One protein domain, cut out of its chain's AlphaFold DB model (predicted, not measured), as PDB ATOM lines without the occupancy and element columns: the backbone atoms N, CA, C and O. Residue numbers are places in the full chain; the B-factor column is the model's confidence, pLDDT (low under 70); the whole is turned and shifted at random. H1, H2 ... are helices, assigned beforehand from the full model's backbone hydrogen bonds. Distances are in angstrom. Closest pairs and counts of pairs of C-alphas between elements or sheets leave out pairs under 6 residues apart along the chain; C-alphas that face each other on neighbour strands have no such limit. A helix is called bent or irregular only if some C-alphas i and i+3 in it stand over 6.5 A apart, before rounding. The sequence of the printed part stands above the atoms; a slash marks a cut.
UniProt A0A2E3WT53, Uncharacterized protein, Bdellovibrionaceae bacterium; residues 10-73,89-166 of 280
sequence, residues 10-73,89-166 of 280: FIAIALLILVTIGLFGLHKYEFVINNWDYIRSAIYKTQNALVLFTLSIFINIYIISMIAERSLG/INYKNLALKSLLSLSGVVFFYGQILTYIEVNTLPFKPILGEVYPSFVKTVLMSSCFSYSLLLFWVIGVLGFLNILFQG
ATOM      1  N   PHE A  10     -22.053 -20.503  17.063       67.31
ATOM      2  CA  PHE A  10     -21.455 -19.690  16.009       67.31
ATOM      3  C   PHE A  10     -21.657 -20.274  14.609       67.31
ATOM      4  O   PHE A  10     -22.062 -19.544  13.708       67.31
ATOM      5  N   ILE A  11     -21.407 -21.574  14.422       75.44
ATOM      6  CA  ILE A  11     -21.614 -22.249  13.135       75.44
ATOM      7  C   ILE A  11     -23.102 -22.230  12.776       75.44
ATOM      8  O   ILE A  11     -23.432 -21.906  11.641       75.44
ATOM      9  N   ALA A  12     -24.000 -22.488  13.731       73.88
ATOM     10  CA  ALA A  12     -25.444 -22.460  13.489       73.88
ATOM     11  C   ALA A  12     -25.943 -21.068  13.053       73.88
ATOM     12  O   ALA A  12     -26.689 -20.955  12.081       73.88
ATOM     13  N   ILE A  13     -25.490 -20.001  13.725       76.19
ATOM     14  CA  ILE A  13     -25.827 -18.616  13.362       76.19
ATOM     15  C   ILE A  13     -25.251 -18.255  11.989       76.19
ATOM     16  O   ILE A  13     -25.960 -17.679  11.165       76.19
ATOM     17  N   ALA A  14     -23.993 -18.611  11.714       76.50
ATOM     18  CA  ALA A  14     -23.362 -18.343  10.423       76.50
ATOM     19  C   ALA A  14     -24.111 -19.035   9.272       76.50
ATOM     20  O   ALA A  14     -24.355 -18.417   8.237       76.50
ATOM     21  N   LEU A  15     -24.535 -20.286   9.476       79.25
ATOM     22  CA  LEU A  15     -25.297 -21.059   8.495       79.25
ATOM     23  C   LEU A  15     -26.688 -20.457   8.265       79.25
ATOM     24  O   LEU A  15     -27.106 -20.318   7.119       79.25
ATOM     25  N   LEU A  16     -27.371 -20.022   9.329       80.62
ATOM     26  CA  LEU A  16     -28.660 -19.335   9.225       80.62
ATOM     27  C   LEU A  16     -28.539 -18.020   8.439       80.62
ATOM     28  O   LEU A  16     -29.349 -17.760   7.552       80.62
ATOM     29  N   ILE A  17     -27.517 -17.206   8.727       81.88
ATOM     30  CA  ILE A  17     -27.254 -15.953   8.003       81.88
ATOM     31  C   ILE A  17     -26.997 -16.243   6.521       81.88
ATOM     32  O   ILE A  17     -27.593 -15.597   5.662       81.88
ATOM     33  N   LEU A  18     -26.165 -17.241   6.216       81.88
ATOM     34  CA  LEU A  18     -25.818 -17.614   4.845       81.88
ATOM     35  C   LEU A  18     -27.047 -18.107   4.067       81.88
ATOM     36  O   LEU A  18     -27.282 -17.655   2.947       81.88
ATOM     37  N   VAL A  19     -27.878 -18.953   4.682       80.62
ATOM     38  CA  VAL A  19     -29.153 -19.408   4.102       80.62
ATOM     39  C   VAL A  19     -30.107 -18.233   3.888       80.62
ATOM     40  O   VAL A  19     -30.718 -18.133   2.829       80.62
ATOM     41  N   THR A  20     -30.202 -17.306   4.842       80.06
ATOM     42  CA  THR A  20     -31.095 -16.140   4.735       80.06
ATOM     43  C   THR A  20     -30.652 -15.195   3.615       80.06
ATOM     44  O   THR A  20     -31.484 -14.754   2.825       80.06
ATOM     45  N   ILE A  21     -29.345 -14.925   3.492       80.44
ATOM     46  CA  ILE A  21     -28.774 -14.127   2.394       80.44
ATOM     47  C   ILE A  21     -28.998 -14.828   1.051       80.44
ATOM     48  O   ILE A  21     -29.399 -14.176   0.089       80.44
ATOM     49  N   GLY A  22     -28.790 -16.147   0.988       77.56
ATOM     50  CA  GLY A  22     -29.033 -16.945  -0.215       77.56
ATOM     51  C   GLY A  22     -30.496 -16.903  -0.657       77.56
ATOM     52  O   GLY A  22     -30.778 -16.630  -1.820       77.56
ATOM     53  N   LEU A  23     -31.438 -17.090   0.271       79.38
ATOM     54  CA  LEU A  23     -32.876 -17.018  -0.008       79.38
ATOM     55  C   LEU A  23     -33.314 -15.611  -0.430       79.38
ATOM     56  O   LEU A  23     -34.106 -15.473  -1.360       79.38
ATOM     57  N   PHE A  24     -32.781 -14.565   0.206       77.25
ATOM     58  CA  PHE A  24     -33.051 -13.181  -0.185       77.25
ATOM     59  C   PHE A  24     -32.505 -12.874  -1.585       77.25
ATOM     60  O   PHE A  24     -33.212 -12.307  -2.421       77.25
ATOM     61  N   GLY A  25     -31.269 -13.302  -1.857       75.62
ATOM     62  CA  GLY A  25     -30.627 -13.180  -3.161       75.62
ATOM     63  C   GLY A  25     -31.408 -13.897  -4.257       75.62
ATOM     64  O   GLY A  25     -31.608 -13.322  -5.317       75.62
ATOM     65  N   LEU A  26     -31.924 -15.100  -3.989       79.12
ATOM     66  CA  LEU A  26     -32.770 -15.848  -4.925       79.12
ATOM     67  C   LEU A  26     -34.138 -15.183  -5.136       79.12
ATOM     68  O   LEU A  26     -34.605 -15.090  -6.267       79.12
ATOM     69  N   HIS A  27     -34.769 -14.675  -4.075       81.88
ATOM     70  CA  HIS A  27     -36.086 -14.036  -4.162       81.88
ATOM     71  C   HIS A  27     -36.064 -12.700  -4.927       81.88
ATOM     72  O   HIS A  27     -37.061 -12.318  -5.540       81.88
ATOM     73  N   LYS A  28     -34.937 -11.980  -4.902       82.06
ATOM     74  CA  LYS A  28     -34.763 -10.671  -5.559       82.06
ATOM     75  C   LYS A  28     -33.615 -10.668  -6.577       82.06
ATOM     76  O   LYS A  28     -33.008  -9.623  -6.800       82.06
ATOM     77  N   TYR A  29     -33.321 -11.808  -7.204       82.06
ATOM     78  CA  TYR A  29     -32.098 -11.985  -7.998       82.06
ATOM     79  C   TYR A  29     -31.965 -10.974  -9.150       82.06
ATOM     80  O   TYR A  29     -30.900 -10.384  -9.319       82.06
ATOM     81  N   GLU A  30     -33.052 -10.688  -9.877       83.81
ATOM     82  CA  GLU A  30     -33.056  -9.697 -10.967       83.81
ATOM     83  C   GLU A  30     -32.725  -8.294 -10.461       83.81
ATOM     84  O   GLU A  30     -31.937  -7.572 -11.070       83.81
ATOM     85  N   PHE A  31     -33.273  -7.912  -9.305       83.62
ATOM     86  CA  PHE A  31     -32.969  -6.630  -8.681       83.62
ATOM     87  C   PHE A  31     -31.502  -6.562  -8.244       83.62
ATOM     88  O   PHE A  31     -30.850  -5.545  -8.474       83.62
ATOM     89  N   VAL A  32     -30.976  -7.633  -7.641       83.31
ATOM     90  CA  VAL A  32     -29.590  -7.686  -7.153       83.31
ATOM     91  C   VAL A  32     -28.589  -7.586  -8.302       83.31
ATOM     92  O   VAL A  32     -27.637  -6.815  -8.197       83.31
ATOM     93  N   ILE A  33     -28.815  -8.313  -9.400       84.62
ATOM     94  CA  ILE A  33     -27.937  -8.285 -10.578       84.62
ATOM     95  C   ILE A  33     -27.979  -6.903 -11.239       84.62
ATOM     96  O   ILE A  33     -26.932  -6.308 -11.484       84.62
ATOM     97  N   ASN A  34     -29.178  -6.352 -11.454       88.38
ATOM     98  CA  ASN A  34     -29.344  -5.073 -12.152       88.38
ATOM     99  C   ASN A  34     -28.884  -3.858 -11.327       88.38
ATOM    100  O   ASN A  34     -28.640  -2.797 -11.893       88.38
ATOM    101  N   ASN A  35     -28.758  -3.993 -10.001       89.06
ATOM    102  CA  ASN A  35     -28.389  -2.903  -9.091       89.06
ATOM    103  C   ASN A  35     -27.118  -3.207  -8.280       89.06
ATOM    104  O   ASN A  35     -26.910  -2.621  -7.215       89.06
ATOM    105  N   TRP A  36     -26.256  -4.111  -8.756       87.06
ATOM    106  CA  TRP A  36     -25.074  -4.559  -8.013       87.06
ATOM    107  C   TRP A  36     -24.148  -3.408  -7.591       87.06
ATOM    108  O   TRP A  36     -23.752  -3.318  -6.427       87.06
ATOM    109  N   ASP A  37     -23.865  -2.473  -8.500       89.62
ATOM    110  CA  ASP A  37     -23.006  -1.317  -8.213       89.62
ATOM    111  C   ASP A  37     -23.626  -0.374  -7.174       89.62
ATOM    112  O   ASP A  37     -22.927   0.160  -6.305       89.62
ATOM    113  N   TYR A  38     -24.953  -0.221  -7.208       90.25
ATOM    114  CA  TYR A  38     -25.691   0.533  -6.200       90.25
ATOM    115  C   TYR A  38     -25.589  -0.139  -4.827       90.25
ATOM    116  O   TYR A  38     -25.246   0.525  -3.848       90.25
ATOM    117  N   ILE A  39     -25.821  -1.455  -4.757       87.81
ATOM    118  CA  ILE A  39     -25.727  -2.240  -3.516       87.81
ATOM    119  C   ILE A  39     -24.315  -2.142  -2.932       87.81
ATOM    120  O   ILE A  39     -24.152  -1.855  -1.744       87.81
ATOM    121  N   ARG A  40     -23.283  -2.303  -3.765       89.75
ATOM    122  CA  ARG A  40     -21.882  -2.181  -3.345       89.75
ATOM    123  C   ARG A  40     -21.575  -0.789  -2.789       89.75
ATOM    124  O   ARG A  40     -20.948  -0.675  -1.735       89.75
ATOM    125  N   SER A  41     -22.036   0.262  -3.466       90.62
ATOM    126  CA  SER A  41     -21.866   1.653  -3.024       90.62
ATOM    127  C   SER A  41     -22.606   1.935  -1.711       90.62
ATOM    128  O   SER A  41     -22.052   2.571  -0.811       90.62
ATOM    129  N   ALA A  42     -23.825   1.410  -1.558       89.12
ATOM    130  CA  ALA A  42     -24.612   1.514  -0.333       89.12
ATOM    131  C   ALA A  42     -23.900   0.844   0.852       89.12
ATOM    132  O   ALA A  42     -23.759   1.470   1.902       89.12
ATOM    133  N   ILE A  43     -23.381  -0.376   0.675       89.44
ATOM    134  CA  ILE A  43     -22.610  -1.086   1.709       89.44
ATOM    135  C   ILE A  43     -21.351  -0.298   2.080       89.44
ATOM    136  O   ILE A  43     -21.102  -0.068   3.259       89.44
ATOM    137  N   TYR A  44     -20.583   0.174   1.094       90.50
ATOM    138  CA  TYR A  44     -19.336   0.894   1.357       90.50
ATOM    139  C   TYR A  44     -19.562   2.194   2.142       90.50
ATOM    140  O   TYR A  44     -18.848   2.476   3.104       90.50
ATOM    141  N   LYS A  45     -20.600   2.965   1.789       89.88
ATOM    142  CA  LYS A  45     -20.953   4.208   2.496       89.88
ATOM    143  C   LYS A  45     -21.418   3.977   3.934       89.88
ATOM    144  O   LYS A  45     -21.260   4.859   4.768       89.88
ATOM    145  N   THR A  46     -21.991   2.810   4.220       91.81
ATOM    146  CA  THR A  46     -22.668   2.515   5.494       91.81
ATOM    147  C   THR A  46     -21.932   1.482   6.347       91.81
ATOM    148  O   THR A  46     -22.401   1.137   7.431       91.81
ATOM    149  N   GLN A  47     -20.755   1.019   5.911       90.62
ATOM    150  CA  GLN A  47     -20.014  -0.087   6.526       90.62
ATOM    151  C   GLN A  47     -19.801   0.079   8.037       90.62
ATOM    152  O   GLN A  47     -20.054  -0.846   8.804       90.62
ATOM    153  N   ASN A  48     -19.421   1.279   8.486       90.75
ATOM    154  CA  ASN A  48     -19.165   1.542   9.903       90.75
ATOM    155  C   ASN A  48     -20.454   1.445  10.728       90.75
ATOM    156  O   ASN A  48     -20.467   0.840  11.797       90.75
ATOM    157  N   ALA A  49     -21.549   2.005  10.211       90.06
ATOM    158  CA  ALA A  49     -22.846   1.953  10.870       90.06
ATOM    159  C   ALA A  49     -23.391   0.519  10.917       90.06
ATOM    160  O   ALA A  49     -23.869   0.083  11.960       90.06
ATOM    161  N   LEU A  50     -23.242  -0.250   9.833       88.31
ATOM    162  CA  LEU A  50     -23.627  -1.661   9.798       88.31
ATOM    163  C   LEU A  50     -22.880  -2.495  10.838       88.31
ATOM    164  O   LEU A  50     -23.504  -3.311  11.517       88.31
ATOM    165  N   VAL A  51     -21.571  -2.281  11.001       89.56
ATOM    166  CA  VAL A  51     -20.786  -2.960  12.042       89.56
ATOM    167  C   VAL A  51     -21.330  -2.618  13.431       89.56
ATOM    168  O   VAL A  51     -21.558  -3.524  14.233       89.56
ATOM    169  N   LEU A  52     -21.614  -1.340  13.699       88.62
ATOM    170  CA  LEU A  52     -22.175  -0.895  14.979       88.62
ATOM    171  C   LEU A  52     -23.569  -1.485  15.248       88.62
ATOM    172  O   LEU A  52     -23.835  -1.946  16.358       88.62
ATOM    173  N   PHE A  53     -24.448  -1.525  14.245       90.75
ATOM    174  CA  PHE A  53     -25.789  -2.109  14.377       90.75
ATOM    175  C   PHE A  53     -25.736  -3.621  14.585       90.75
ATOM    176  O   PHE A  53     -26.457  -4.166  15.418       90.75
ATOM    177  N   THR A  54     -24.845  -4.301  13.869       87.50
ATOM    178  CA  THR A  54     -24.642  -5.743  14.015       87.50
ATOM    179  C   THR A  54     -24.127  -6.066  15.416       87.50
ATOM    180  O   THR A  54     -24.654  -6.952  16.091       87.50
ATOM    181  N   LEU A  55     -23.147  -5.297  15.896       89.06
ATOM    182  CA  LEU A  55     -22.613  -5.435  17.246       89.06
ATOM    183  C   LEU A  55     -23.684  -5.179  18.316       89.06
ATOM    184  O   LEU A  55     -23.753  -5.938  19.283       89.06
ATOM    185  N   SER A  56     -24.542  -4.165  18.139       90.56
ATOM    186  CA  SER A  56     -25.630  -3.871  19.084       90.56
ATOM    187  C   SER A  56     -26.589  -5.060  19.209       90.56
ATOM    188  O   SER A  56     -26.879  -5.509  20.319       90.56
ATOM    189  N   ILE A  57     -26.989  -5.656  18.081       88.62
ATOM    190  CA  ILE A  57     -27.857  -6.841  18.056       88.62
ATOM    191  C   ILE A  57     -27.185  -8.024  18.766       88.62
ATOM    192  O   ILE A  57     -27.811  -8.651  19.624       88.62
ATOM    193  N   PHE A  58     -25.915  -8.314  18.471       86.69
ATOM    194  CA  PHE A  58     -25.206  -9.433  19.102       86.69
ATOM    195  C   PHE A  58     -25.022  -9.256  20.611       86.69
ATOM    196  O   PHE A  58     -25.232 -10.211  21.361       86.69
ATOM    197  N   ILE A  59     -24.685  -8.047  21.071       86.88
ATOM    198  CA  ILE A  59     -24.594  -7.734  22.504       86.88
ATOM    199  C   ILE A  59     -25.943  -7.981  23.182       86.88
ATOM    200  O   ILE A  59     -26.002  -8.597  24.249       86.88
ATOM    201  N   ASN A  60     -27.032  -7.550  22.549       89.94
ATOM    202  CA  ASN A  60     -28.374  -7.702  23.098       89.94
ATOM    203  C   ASN A  60     -28.789  -9.173  23.177       89.94
ATOM    204  O   ASN A  60     -29.264  -9.608  24.227       89.94
ATOM    205  N   ILE A  61     -28.547  -9.951  22.118       86.56
ATOM    206  CA  ILE A  61     -28.777 -11.403  22.112       86.56
ATOM    207  C   ILE A  61     -27.974 -12.058  23.234       86.56
ATOM    208  O   ILE A  61     -28.546 -12.779  24.044       86.56
ATOM    209  N   TYR A  62     -26.677 -11.760  23.336       85.06
ATOM    210  CA  TYR A  62     -25.814 -12.321  24.373       85.06
ATOM    211  C   TYR A  62     -26.339 -12.028  25.786       85.06
ATOM    212  O   TYR A  62     -26.423 -12.933  26.616       85.06
ATOM    213  N   ILE A  63     -26.742 -10.784  26.060       82.81
ATOM    214  CA  ILE A  63     -27.265 -10.383  27.372       82.81
ATOM    215  C   ILE A  63     -28.601 -11.065  27.667       82.81
ATOM    216  O   ILE A  63     -28.784 -11.583  28.769       82.81
ATOM    217  N   ILE A  64     -29.515 -11.116  26.696       82.75
ATOM    218  CA  ILE A  64     -30.800 -11.809  26.846       82.75
ATOM    219  C   ILE A  64     -30.563 -13.295  27.118       82.75
ATOM    220  O   ILE A  64     -31.133 -13.832  28.068       82.75
ATOM    221  N   SER A  65     -29.679 -13.946  26.360       79.94
ATOM    222  CA  SER A  65     -29.305 -15.346  26.570       79.94
ATOM    223  C   SER A  65     -28.691 -15.569  27.951       79.94
ATOM    224  O   SER A  65     -29.068 -16.512  28.640       79.94
ATOM    225  N   MET A  66     -27.806 -14.680  28.401       77.38
ATOM    226  CA  MET A  66     -27.186 -14.755  29.726       77.38
ATOM    227  C   MET A  66     -28.211 -14.593  30.860       77.38
ATOM    228  O   MET A  66     -28.118 -15.270  31.888       77.38
ATOM    229  N   ILE A  67     -29.190 -13.698  30.697       78.44
ATOM    230  CA  ILE A  67     -30.284 -13.512  31.659       78.44
ATOM    231  C   ILE A  67     -31.209 -14.732  31.651       78.44
ATOM    232  O   ILE A  67     -31.543 -15.229  32.725       78.44
ATOM    233  N   ALA A  68     -31.573 -15.244  30.473       74.19
ATOM    234  CA  ALA A  68     -32.417 -16.425  30.316       74.19
ATOM    235  C   ALA A  68     -31.766 -17.683  30.916       74.19
ATOM    236  O   ALA A  68     -32.414 -18.433  31.642       74.19
ATOM    237  N   GLU A  69     -30.464 -17.886  30.700       72.88
ATOM    238  CA  GLU A  69     -29.711 -19.004  31.282       72.88
ATOM    239  C   GLU A  69     -29.722 -18.950  32.823       72.88
ATOM    240  O   GLU A  69     -29.811 -19.980  33.503       72.88
ATOM    241  N   ARG A  70     -29.677 -17.735  33.386       66.81
ATOM    242  CA  ARG A  70     -29.765 -17.500  34.834       66.81
ATOM    243  C   ARG A  70     -31.182 -17.674  35.380       66.81
ATOM    244  O   ARG A  70     -31.322 -18.267  36.448       66.81
ATOM    245  N   SER A  71     -32.210 -17.173  34.692       69.88
ATOM    246  CA  SER A  71     -33.606 -17.247  35.152       69.88
ATOM    247  C   SER A  71     -34.188 -18.655  35.037       69.88
ATOM    248  O   SER A  71     -34.909 -19.086  35.933       69.88
ATOM    249  N   LEU A  72     -33.813 -19.403  33.995       72.94
ATOM    250  CA  LEU A  72     -34.234 -20.791  33.775       72.94
ATOM    251  C   LEU A  72     -33.432 -21.808  34.606       72.94
ATOM    252  O   LEU A  72     -33.709 -23.003  34.566       72.94
ATOM    253  N   GLY A  73     -32.454 -21.354  35.398       57.84
ATOM    254  CA  GLY A  73     -31.775 -22.186  36.393       57.84
ATOM    255  C   GLY A  73     -30.706 -23.137  35.845       57.84
ATOM    256  O   GLY A  73     -30.256 -24.012  36.587       57.84
ATOM    257  N   ILE A  89     -28.818  -6.833  48.746       66.81
ATOM    258  CA  ILE A  89     -28.890  -6.121  47.470       66.81
ATOM    259  C   ILE A  89     -29.479  -4.733  47.740       66.81
ATOM    260  O   ILE A  89     -30.597  -4.602  48.236       66.81
ATOM    261  N   ASN A  90     -28.729  -3.684  47.405       78.50
ATOM    262  CA  ASN A  90     -29.206  -2.311  47.522       78.50
ATOM    263  C   ASN A  90     -30.142  -1.979  46.346       78.50
ATOM    264  O   ASN A  90     -29.724  -1.404  45.337       78.50
ATOM    265  N   TYR A  91     -31.415  -2.364  46.478       80.69
ATOM    266  CA  TYR A  91     -32.451  -2.153  45.462       80.69
ATOM    267  C   TYR A  91     -32.627  -0.680  45.072       80.69
ATOM    268  O   TYR A  91     -32.871  -0.396  43.902       80.69
ATOM    269  N   LYS A  92     -32.436   0.262  46.009       82.50
ATOM    270  CA  LYS A  92     -32.527   1.704  45.725       82.50
ATOM    271  C   LYS A  92     -31.469   2.145  44.713       82.50
ATOM    272  O   LYS A  92     -31.794   2.823  43.745       82.50
ATOM    273  N   ASN A  93     -30.218   1.721  44.905       82.56
ATOM    274  CA  ASN A  93     -29.126   2.049  43.984       82.56
ATOM    275  C   ASN A  93     -29.345   1.411  42.603       82.56
ATOM    276  O   ASN A  93     -29.120   2.046  41.578       82.56
ATOM    277  N   LEU A  94     -29.827   0.164  42.567       85.75
ATOM    278  CA  LEU A  94     -30.137  -0.512  41.307       85.75
ATOM    279  C   LEU A  94     -31.255   0.209  40.539       85.75
ATOM    280  O   LEU A  94     -31.090   0.477  39.352       85.75
ATOM    281  N   ALA A  95     -32.342   0.582  41.218       88.38
ATOM    282  CA  ALA A  95     -33.445   1.330  40.616       88.38
ATOM    283  C   ALA A  95     -32.997   2.703  40.093       88.38
ATOM    284  O   ALA A  95     -33.333   3.063  38.967       88.38
ATOM    285  N   LEU A  96     -32.191   3.437  40.868       89.06
ATOM    286  CA  LEU A  96     -31.665   4.742  40.464       89.06
ATOM    287  C   LEU A  96     -30.791   4.642  39.206       89.06
ATOM    288  O   LEU A  96     -30.970   5.422  38.273       89.06
ATOM    289  N   LYS A  97     -29.880   3.661  39.153       89.75
ATOM    290  CA  LYS A  97     -29.031   3.415  37.974       89.75
ATOM    291  C   LYS A  97     -29.861   3.107  36.733       89.75
ATOM    292  O   LYS A  97     -29.607   3.683  35.677       89.75
ATOM    293  N   SER A  98     -30.859   2.235  36.866       91.25
ATOM    294  CA  SER A  98     -31.765   1.905  35.765       91.25
ATOM    295  C   SER A  98     -32.530   3.139  35.285       91.25
ATOM    296  O   SER A  98     -32.575   3.393  34.085       91.25
ATOM    297  N   LEU A  99     -33.059   3.947  36.207       93.31
ATOM    298  CA  LEU A  99     -33.814   5.154  35.873       93.31
ATOM    299  C   LEU A  99     -32.943   6.184  35.141       93.31
ATOM    300  O   LEU A  99     -33.328   6.639  34.069       93.31
ATOM    301  N   LEU A 100     -31.738   6.465  35.645       91.81
ATOM    302  CA  LEU A 100     -30.778   7.357  34.982       91.81
ATOM    303  C   LEU A 100     -30.392   6.857  33.584       91.81
ATOM    304  O   LEU A 100     -30.332   7.646  32.641       91.81
ATOM    305  N   SER A 101     -30.166   5.549  33.431       93.62
ATOM    306  CA  SER A 101     -29.831   4.966  32.128       93.62
ATOM    307  C   SER A 101     -30.971   5.112  31.112       93.62
ATOM    308  O   SER A 101     -30.720   5.440  29.954       93.62
ATOM    309  N   LEU A 102     -32.226   4.938  31.544       93.56
ATOM    310  CA  LEU A 102     -33.408   5.106  30.696       93.56
ATOM    311  C   LEU A 102     -33.638   6.576  30.337       93.56
ATOM    312  O   LEU A 102     -33.893   6.883  29.174       93.56
ATOM    313  N   SER A 103     -33.486   7.495  31.294       93.62
ATOM    314  CA  SER A 103     -33.562   8.937  31.030       93.62
ATOM    315  C   SER A 103     -32.525   9.379  29.997       93.62
ATOM    316  O   SER A 103     -32.846  10.167  29.110       93.62
ATOM    317  N   GLY A 104     -31.309   8.825  30.055       92.44
ATOM    318  CA  GLY A 104     -30.279   9.079  29.049       92.44
ATOM    319  C   GLY A 104     -30.687   8.615  27.647       92.44
ATOM    320  O   GLY A 104     -30.491   9.351  26.683       92.44
ATOM    321  N   VAL A 105     -31.314   7.443  27.515       95.19
ATOM    322  CA  VAL A 105     -31.836   6.966  26.218       95.19
ATOM    323  C   VAL A 105     -32.910   7.903  25.682       95.19
ATOM    324  O   VAL A 105     -32.859   8.262  24.510       95.19
ATOM    325  N   VAL A 106     -33.856   8.330  26.523       95.38
ATOM    326  CA  VAL A 106     -34.924   9.260  26.116       95.38
ATOM    327  C   VAL A 106     -34.333  10.581  25.619       95.38
ATOM    328  O   VAL A 106     -34.735  11.068  24.565       95.38
ATOM    329  N   PHE A 107     -33.340  11.123  26.326       95.94
ATOM    330  CA  PHE A 107     -32.671  12.369  25.945       95.94
ATOM    331  C   PHE A 107     -31.952  12.263  24.589       95.94
ATOM    332  O   PHE A 107     -32.033  13.173  23.768       95.94
ATOM    333  N   PHE A 108     -31.281  11.138  24.327       94.94
ATOM    334  CA  PHE A 108     -30.526  10.921  23.088       94.94
ATOM    335  C   PHE A 108     -31.322  10.232  21.971       94.94
ATOM    336  O   PHE A 108     -30.785  10.045  20.879       94.94
ATOM    337  N   TYR A 109     -32.595   9.894  22.189       95.44
ATOM    338  CA  TYR A 109     -33.409   9.139  21.232       95.44
ATOM    339  C   TYR A 109     -33.446   9.790  19.845       95.44
ATOM    340  O   TYR A 109     -33.232   9.110  18.843       95.44
ATOM    341  N   GLY A 110     -33.650  11.110  19.786       95.56
ATOM    342  CA  GLY A 110     -33.675  11.848  18.522       95.56
ATOM    343  C   GLY A 110     -32.354  11.745  17.758       95.56
ATOM    344  O   GLY A 110     -32.357  11.469  16.565       95.56
ATOM    345  N   GLN A 111     -31.221  11.870  18.457       95.62
ATOM    346  CA  GLN A 111     -29.889  11.752  17.850       95.62
ATOM    347  C   GLN A 111     -29.630  10.334  17.326       95.62
ATOM    348  O   GLN A 111     -29.102  10.168  16.227       95.62
ATOM    349  N   ILE A 112     -30.042   9.311  18.082       94.56
ATOM    350  CA  ILE A 112     -29.931   7.905  17.669       94.56
ATOM    351  C   ILE A 112     -30.782   7.656  16.417       94.56
ATOM    352  O   ILE A 112     -30.298   7.047  15.464       94.56
ATOM    353  N   LEU A 113     -32.023   8.151  16.395       95.38
ATOM    354  CA  LEU A 113     -32.918   8.018  15.248       95.38
ATOM    355  C   LEU A 113     -32.329   8.684  14.001       95.38
ATOM    356  O   LEU A 113     -32.193   8.018  12.976       95.38
ATOM    357  N   THR A 114     -31.910   9.949  14.097       95.81
ATOM    358  CA  THR A 114     -31.303  10.672  12.971       95.81
ATOM    359  C   THR A 114     -30.047   9.967  12.465       95.81
ATOM    360  O   THR A 114     -29.875   9.807  11.257       95.81
ATOM    361  N   TYR A 115     -29.186   9.485  13.367       95.00
ATOM    362  CA  TYR A 115     -28.001   8.724  12.981       95.00
ATOM    363  C   TYR A 115     -28.370   7.453  12.205       95.00
ATOM    364  O   TYR A 115     -27.774   7.177  11.162       95.00
ATOM    365  N   ILE A 116     -29.361   6.689  12.672       94.62
ATOM    366  CA  ILE A 116     -29.805   5.467  11.991       94.62
ATOM    367  C   ILE A 116     -30.411   5.798  10.631       94.62
ATOM    368  O   ILE A 116     -30.033   5.173   9.644       94.62
ATOM    369  N   GLU A 117     -31.307   6.777  10.541       93.94
ATOM    370  CA  GLU A 117     -31.963   7.139   9.282       93.94
ATOM    371  C   GLU A 117     -30.953   7.576   8.221       93.94
ATOM    372  O   GLU A 117     -30.976   7.050   7.108       93.94
ATOM    373  N   VAL A 118     -30.008   8.455   8.572       94.88
ATOM    374  CA  VAL A 118     -28.962   8.924   7.647       94.88
ATOM    375  C   VAL A 118     -28.096   7.764   7.153       94.88
ATOM    376  O   VAL A 118     -27.802   7.670   5.961       94.88
ATOM    377  N   ASN A 119     -27.715   6.851   8.050       94.19
ATOM    378  CA  ASN A 119     -26.820   5.742   7.720       94.19
ATOM    379  C   ASN A 119     -27.532   4.516   7.130       94.19
ATOM    380  O   ASN A 119     -26.863   3.608   6.648       94.19
ATOM    381  N   THR A 120     -28.863   4.457   7.147       93.44
ATOM    382  CA  THR A 120     -29.628   3.354   6.542       93.44
ATOM    383  C   THR A 120     -30.355   3.766   5.270       93.44
ATOM    384  O   THR A 120     -30.724   2.890   4.491       93.44
ATOM    385  N   LEU A 121     -30.467   5.067   4.981       93.50
ATOM    386  CA  LEU A 121     -31.126   5.592   3.782       93.50
ATOM    387  C   LEU A 121     -30.688   4.919   2.463       93.50
ATOM    388  O   LEU A 121     -31.572   4.621   1.654       93.50
ATOM    389  N   PRO A 122     -29.395   4.598   2.229       92.25
ATOM    390  CA  PRO A 122     -28.972   3.876   1.023       92.25
ATOM    391  C   PRO A 122     -29.582   2.470   0.867       92.25
ATOM    392  O   PRO A 122     -29.606   1.930  -0.233       92.25
ATOM    393  N   PHE A 123     -30.105   1.868   1.938       89.44
ATOM    394  CA  PHE A 123     -30.810   0.584   1.884       89.44
ATOM    395  C   PHE A 123     -32.300   0.712   1.587       89.44
ATOM    396  O   PHE A 123     -32.944  -0.300   1.319       89.44
ATOM    397  N   LYS A 124     -32.868   1.923   1.595       91.06
ATOM    398  CA  LYS A 124     -34.302   2.124   1.355       91.06
ATOM    399  C   LYS A 124     -34.771   1.533   0.016       91.06
ATOM    400  O   LYS A 124     -35.768   0.814   0.036       91.06
ATOM    401  N   PRO A 125     -34.070   1.725  -1.120       87.12
ATOM    402  CA  PRO A 125     -34.479   1.113  -2.389       87.12
ATOM    403  C   PRO A 125     -34.279  -0.407  -2.428       87.12
ATOM    404  O   PRO A 125     -34.982  -1.090  -3.161       87.12
ATOM    405  N   ILE A 126     -33.342  -0.936  -1.632       86.62
ATOM    406  CA  ILE A 126     -33.018  -2.372  -1.569       86.62
ATOM    407  C   ILE A 126     -34.065  -3.127  -0.744       86.62
ATOM    408  O   ILE A 126     -34.517  -4.201  -1.130       86.62
ATOM    409  N   LEU A 127     -34.442  -2.567   0.406       84.75
ATOM    410  CA  LEU A 127     -35.363  -3.192   1.356       84.75
ATOM    411  C   LEU A 127     -36.834  -2.877   1.059       84.75
ATOM    412  O   LEU A 127     -37.711  -3.604   1.526       84.75
ATOM    413  N   GLY A 128     -37.115  -1.815   0.295       87.44
ATOM    414  CA  GLY A 128     -38.464  -1.437  -0.122       87.44
ATOM    415  C   GLY A 128     -39.422  -1.321   1.064       87.44
ATOM    416  O   GLY A 128     -39.182  -0.561   2.003       87.44
ATOM    417  N   GLU A 129     -40.493  -2.112   1.048       89.06
ATOM    418  CA  GLU A 129     -41.529  -2.138   2.090       89.06
ATOM    419  C   GLU A 129     -41.027  -2.619   3.460       89.06
ATOM    420  O   GLU A 129     -41.608  -2.274   4.488       89.06
ATOM    421  N   VAL A 130     -39.925  -3.374   3.506       89.25
ATOM    422  CA  VAL A 130     -39.341  -3.882   4.761       89.25
ATOM    423  C   VAL A 130     -38.472  -2.818   5.448       89.25
ATOM    424  O   VAL A 130     -38.170  -2.931   6.638       89.25
ATOM    425  N   TYR A 131     -38.104  -1.747   4.738       92.06
ATOM    426  CA  TYR A 131     -37.219  -0.699   5.250       92.06
ATOM    427  C   TYR A 131     -37.680  -0.073   6.583       92.06
ATOM    428  O   TYR A 131     -36.861  -0.000   7.503       92.06
ATOM    429  N   PRO A 132     -38.958   0.323   6.775       93.56
ATOM    430  CA  PRO A 132     -39.399   0.908   8.045       93.56
ATOM    431  C   PRO A 132     -39.248  -0.065   9.225       93.56
ATOM    432  O   PRO A 132     -38.819   0.324  10.313       93.56
ATOM    433  N   SER A 133     -39.542  -1.349   9.003       93.19
ATOM    434  CA  SER A 133     -39.378  -2.419   9.995       93.19
ATOM    435  C   SER A 133     -37.906  -2.679  10.330       93.19
ATOM    436  O   SER A 133     -37.568  -2.909  11.496       93.19
ATOM    437  N   PHE A 134     -37.020  -2.594   9.334       91.06
ATOM    438  CA  PHE A 134     -35.575  -2.679   9.531       91.06
ATOM    439  C   PHE A 134     -35.059  -1.527  10.405       91.06
ATOM    440  O   PHE A 134     -34.445  -1.780  11.443       91.06
ATOM    441  N   VAL A 135     -35.388  -0.278  10.056       94.06
ATOM    442  CA  VAL A 135     -34.997   0.915  10.831       94.06
ATOM    443  C   VAL A 135     -35.501   0.818  12.271       94.06
ATOM    444  O   VAL A 135     -34.731   1.027  13.208       94.06
ATOM    445  N   LYS A 136     -36.765   0.422  12.471       94.25
ATOM    446  CA  LYS A 136     -37.350   0.250  13.808       94.25
ATOM    447  C   LYS A 136     -36.617  -0.811  14.635       94.25
ATOM    448  O   LYS A 136     -36.375  -0.593  15.821       94.25
ATOM    449  N   THR A 137     -36.248  -1.939  14.029       91.81
ATOM    450  CA  THR A 137     -35.494  -3.008  14.706       91.81
ATOM    451  C   THR A 137     -34.101  -2.531  15.118       91.81
ATOM    452  O   THR A 137     -33.703  -2.710  16.272       91.81
ATOM    453  N   VAL A 138     -33.380  -1.864  14.210       93.00
ATOM    454  CA  VAL A 138     -32.048  -1.298  14.489       93.00
ATOM    455  C   VAL A 138     -32.122  -0.232  15.581       93.00
ATOM    456  O   VAL A 138     -31.273  -0.213  16.474       93.00
ATOM    457  N   LEU A 139     -33.154   0.612  15.557       94.88
ATOM    458  CA  LEU A 139     -33.402   1.633  16.572       94.88
ATOM    459  C   LEU A 139     -33.634   1.023  17.949       94.88
ATOM    460  O   LEU A 139     -32.944   1.385  18.898       94.88
ATOM    461  N   MET A 140     -34.549   0.060  18.059       93.19
ATOM    462  CA  MET A 140     -34.832  -0.617  19.327       93.19
ATOM    463  C   MET A 140     -33.590  -1.318  19.886       93.19
ATOM    464  O   MET A 140     -33.286  -1.174  21.071       93.19
ATOM    465  N   SER A 141     -32.835  -2.012  19.027       93.25
ATOM    466  CA  SER A 141     -31.580  -2.661  19.415       93.25
ATOM    467  C   SER A 141     -30.555  -1.645  19.924       93.25
ATOM    468  O   SER A 141     -29.992  -1.812  21.006       93.25
ATOM    469  N   SER A 142     -30.352  -0.554  19.184       93.00
ATOM    470  CA  SER A 142     -29.370   0.478  19.530       93.00
ATOM    471  C   SER A 142     -29.740   1.211  20.821       93.00
ATOM    472  O   SER A 142     -28.878   1.413  21.674       93.00
ATOM    473  N   CYS A 143     -31.021   1.537  21.024       94.94
ATOM    474  CA  CYS A 143     -31.520   2.136  22.265       94.94
ATOM    475  C   CYS A 143     -31.299   1.220  23.476       94.94
ATOM    476  O   CYS A 143     -30.862   1.684  24.531       94.94
ATOM    477  N   PHE A 144     -31.560  -0.082  23.331       92.81
ATOM    478  CA  PHE A 144     -31.340  -1.042  24.411       92.81
ATOM    479  C   PHE A 144     -29.847  -1.200  24.742       92.81
ATOM    480  O   PHE A 144     -29.467  -1.114  25.912       92.81
ATOM    481  N   SER A 145     -28.978  -1.326  23.732       92.88
ATOM    482  CA  SER A 145     -27.524  -1.382  23.953       92.88
ATOM    483  C   SER A 145     -26.988  -0.097  24.590       92.88
ATOM    484  O   SER A 145     -26.146  -0.159  25.485       92.88
ATOM    485  N   TYR A 146     -27.502   1.065  24.180       93.94
ATOM    486  CA  TYR A 146     -27.129   2.352  24.766       93.94
ATOM    487  C   TYR A 146     -27.543   2.455  26.240       93.94
ATOM    488  O   TYR A 146     -26.741   2.872  27.076       93.94
ATOM    489  N   SER A 147     -28.750   1.992  26.588       94.12
ATOM    490  CA  SER A 147     -29.208   1.902  27.983       94.12
ATOM    491  C   SER A 147     -28.258   1.062  28.839       94.12
ATOM    492  O   SER A 147     -27.852   1.484  29.922       94.12
ATOM    493  N   LEU A 148     -27.854  -0.106  28.336       91.88
ATOM    494  CA  LEU A 148     -26.940  -1.011  29.032       91.88
ATOM    495  C   LEU A 148     -25.548  -0.402  29.216       91.88
ATOM    496  O   LEU A 148     -24.964  -0.519  30.296       91.88
ATOM    497  N   LEU A 149     -25.034   0.277  28.187       92.44
ATOM    498  CA  LEU A 149     -23.760   0.985  28.259       92.44
ATOM    499  C   LEU A 149     -23.818   2.077  29.331       92.44
ATOM    500  O   LEU A 149     -22.950   2.115  30.203       92.44
ATOM    501  N   LEU A 150     -24.863   2.913  29.331       93.06
ATOM    502  CA  LEU A 150     -25.050   3.947  30.351       93.06
ATOM    503  C   LEU A 150     -25.157   3.353  31.757       93.06
ATOM    504  O   LEU A 150     -24.505   3.839  32.680       93.06
ATOM    505  N   PHE A 151     -25.929   2.277  31.924       92.12
ATOM    506  CA  PHE A 151     -26.039   1.574  33.200       92.12
ATOM    507  C   PHE A 151     -24.663   1.117  33.713       92.12
ATOM    508  O   PHE A 151     -24.348   1.284  34.897       92.12
ATOM    509  N   TRP A 152     -23.826   0.576  32.823       89.56
ATOM    510  CA  TRP A 152     -22.478   0.133  33.163       89.56
ATOM    511  C   TRP A 152     -21.552   1.304  33.511       89.56
ATOM    512  O   TRP A 152     -20.900   1.266  34.554       89.56
ATOM    513  N   VAL A 153     -21.559   2.373  32.710       91.50
ATOM    514  CA  VAL A 153     -20.762   3.588  32.954       91.50
ATOM    515  C   VAL A 153     -21.111   4.217  34.302       91.50
ATOM    516  O   VAL A 153     -20.211   4.486  35.094       91.50
ATOM    517  N   ILE A 154     -22.399   4.371  34.630       89.88
ATOM    518  CA  ILE A 154     -22.837   4.871  35.946       89.88
ATOM    519  C   ILE A 154     -22.334   3.946  37.066       89.88
ATOM    520  O   ILE A 154     -21.932   4.401  38.139       89.88
ATOM    521  N   GLY A 155     -22.335   2.632  36.826       86.12
ATOM    522  CA  GLY A 155     -21.785   1.643  37.747       86.12
ATOM    523  C   GLY A 155     -20.294   1.832  38.019       86.12
ATOM    524  O   GLY A 155     -19.899   1.860  39.187       86.12
ATOM    525  N   VAL A 156     -19.495   1.988  36.964       85.81
ATOM    526  CA  VAL A 156     -18.043   2.197  37.048       85.81
ATOM    527  C   VAL A 156     -17.720   3.537  37.701       85.81
ATOM    528  O   VAL A 156     -16.892   3.574  38.604       85.81
ATOM    529  N   LEU A 157     -18.409   4.616  37.326       86.12
ATOM    530  CA  LEU A 157     -18.228   5.932  37.948       86.12
ATOM    531  C   LEU A 157     -18.549   5.899  39.447       86.12
ATOM    532  O   LEU A 157     -17.795   6.440  40.253       86.12
ATOM    533  N   GLY A 158     -19.621   5.205  39.841       82.50
ATOM    534  CA  GLY A 158     -19.938   4.994  41.253       82.50
ATOM    535  C   GLY A 158     -18.862   4.194  41.993       82.50
ATOM    536  O   GLY A 158     -18.536   4.518  43.131       82.50
ATOM    537  N   PHE A 159     -18.282   3.176  41.351       74.12
ATOM    538  CA  PHE A 159     -17.188   2.391  41.928       74.12
ATOM    539  C   PHE A 159     -15.895   3.200  42.062       74.12
ATOM    540  O   PHE A 159     -15.266   3.154  43.114       74.12
ATOM    541  N   LEU A 160     -15.528   3.977  41.042       73.31
ATOM    542  CA  LEU A 160     -14.384   4.883  41.102       73.31
ATOM    543  C   LEU A 160     -14.560   5.881  42.243       73.31
ATOM    544  O   LEU A 160     -13.638   6.061  43.028       73.31
ATOM    545  N   ASN A 161     -15.757   6.451  42.407       66.50
ATOM    546  CA  ASN A 161     -16.033   7.353  43.520       66.50
ATOM    547  C   ASN A 161     -15.853   6.659  44.884       66.50
ATOM    548  O   ASN A 161     -15.289   7.257  45.784       66.50
ATOM    549  N   ILE A 162     -16.228   5.381  45.033       62.38
ATOM    550  CA  ILE A 162     -15.950   4.597  46.256       62.38
ATOM    551  C   ILE A 162     -14.443   4.370  46.449       62.38
ATOM    552  O   ILE A 162     -13.942   4.478  47.567       62.38
ATOM    553  N   LEU A 163     -13.722   4.073  45.369       58.38
ATOM    554  CA  LEU A 163     -12.275   3.850  45.392       58.38
ATOM    555  C   LEU A 163     -11.521   5.124  45.813       58.38
ATOM    556  O   LEU A 163     -10.582   5.056  46.603       58.38
ATOM    557  N   PHE A 164     -11.985   6.289  45.349       57.25
ATOM    558  CA  PHE A 164     -11.480   7.604  45.752       57.25
ATOM    559  C   PHE A 164     -12.000   8.059  47.123       57.25
ATOM    560  O   PHE A 164     -11.294   8.773  47.830       57.25
ATOM    561  N   GLN A 165     -13.178   7.595  47.550       54.25
ATOM    562  CA  GLN A 165     -13.725   7.808  48.898       54.25
ATOM    563  C   GLN A 165     -13.096   6.909  49.961       54.25
ATOM    564  O   GLN A 165     -13.612   6.859  51.075       54.25
ATOM    565  N   GLY A 166     -11.991   6.225  49.635       47.91
ATOM    566  CA  GLY A 166     -11.005   5.725  50.583       47.91
ATOM    567  C   GLY A 166     -11.603   5.324  51.922       47.91
ATOM    568  O   GLY A 166     -11.359   5.997  52.921       47.91
TER     569      GLY A 166
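This is residues 10 to 73 and 89 to 166 of the 280 residues of an uncharacterized protein of Bdellovibrionaceae bacterium (UniProt A0A2E3WT53). One very long helix, H4, folds back on itself at residues 127 and 128, and its two arms, H4a and H4b, pack on each other running opposite ways, making most of the longest axis. A second bent helix, H3, crosses H4b steeply with its arm H3b and packs with its arm H3a on residues 122 to 126 of H4a, while the short H2 joins H3 to H1 at the same end of the model as the fold of H4. Residues 10 to 23 of H1, residues 64 to 73 at the cut and residues 159 to 166 at the end of the printed part stick out. The printed part has 142 residues with four named helices in the order H1, H2, H3, H4 and no named strand, and its class is all helix. It is loose, with a radius of gyration of the C-alphas of 19.5 A, and elongated, spanning 66 by 37 by 24 A.

The longest helix, H4, residues 91 to 164, was assigned as one helix by its hydrogen bonds but is bent: C-alphas 126 and 129 are 9.3 A apart, and its arms are H4a, residues 91 to 126, and H4b, residues 129 to 164. H4a and H4b touch, with the C-alphas of Ser 101 and Ser 147 closest at 5.2 A, and run opposite ways at a steep tilt of 35.0 degrees, only just beyond shallow. Both arms are irregular: C-alphas 107 and 110 are 7.5 A apart in H4a, and C-alphas 129 and 132 are 7.0 A apart in H4b. H4a also has a kink of 51 degrees near residue 110. H3, residues 36 to 71, was likewise assigned as one helix by its hydrogen bonds but is bent, with C-alphas 45 and 48 8.1 A apart; its arms H3a, residues 36 to 45, and H3b, residues 48 to 71, stand about perpendicular at 73 degrees. Residues 53 to 60 of H3b touch residues 138 to 145 of H4b, with the C-alphas of Ser 56 and Ser 142 closest at 5.8 A. These two arms run the same way at a steep tilt of 68 degrees, only just short of about perpendicular. H3a touches residues 122 to 126 of H4a, with the C-alphas of Ala 42 and Pro 122 closest at 5.1 A; they run opposite ways at a shallow tilt of 34 degrees, only just short of steep. H2, residues 29 to 34, is close to H3a but not clearly touching, with the C-alphas of Val 32 and Ile 39 closest at 7.6 A. H1, residues 10 to 27, is close to H2 but not clearly touching, with the C-alphas of Gly 25 and Val 32 closest at 6.9 A, and is apart from H3a, H3b, H4a and H4b. In H1, H2, H3a and H3b every O i to N i+4 pair is within hydrogen-bond range; in H4a 25 of 32 are, and in H4b 31 of 32.

H4a begins at C-alpha 91, (-32.451, -2.153, 45.462), and is 47.0 A from first to last C-alpha. H4b is 53.9 A long and ends at C-alpha 164, (-11.480, 7.604, 45.752). H3b measures 34.6 A and H3a 14.3 A. H1 begins at C-alpha 10, (-21.455, -19.690, 16.009), and is 25.6 A long; H2 is 8.5 A long.

The two C-alphas farthest apart are those of Glu 30 and Gly 166, at 67.2 A. Residues 74 to 88 are not printed, and C-alphas 73 and 89 are 19.7 A apart across the cut. The links from H1 to H2 and from H2 to H3 are tight. The mean pLDDT of the printed part is 85.7; residue 10, residues 70 to 71, residue 73, residue 89 and residues 161 to 166 are under 70.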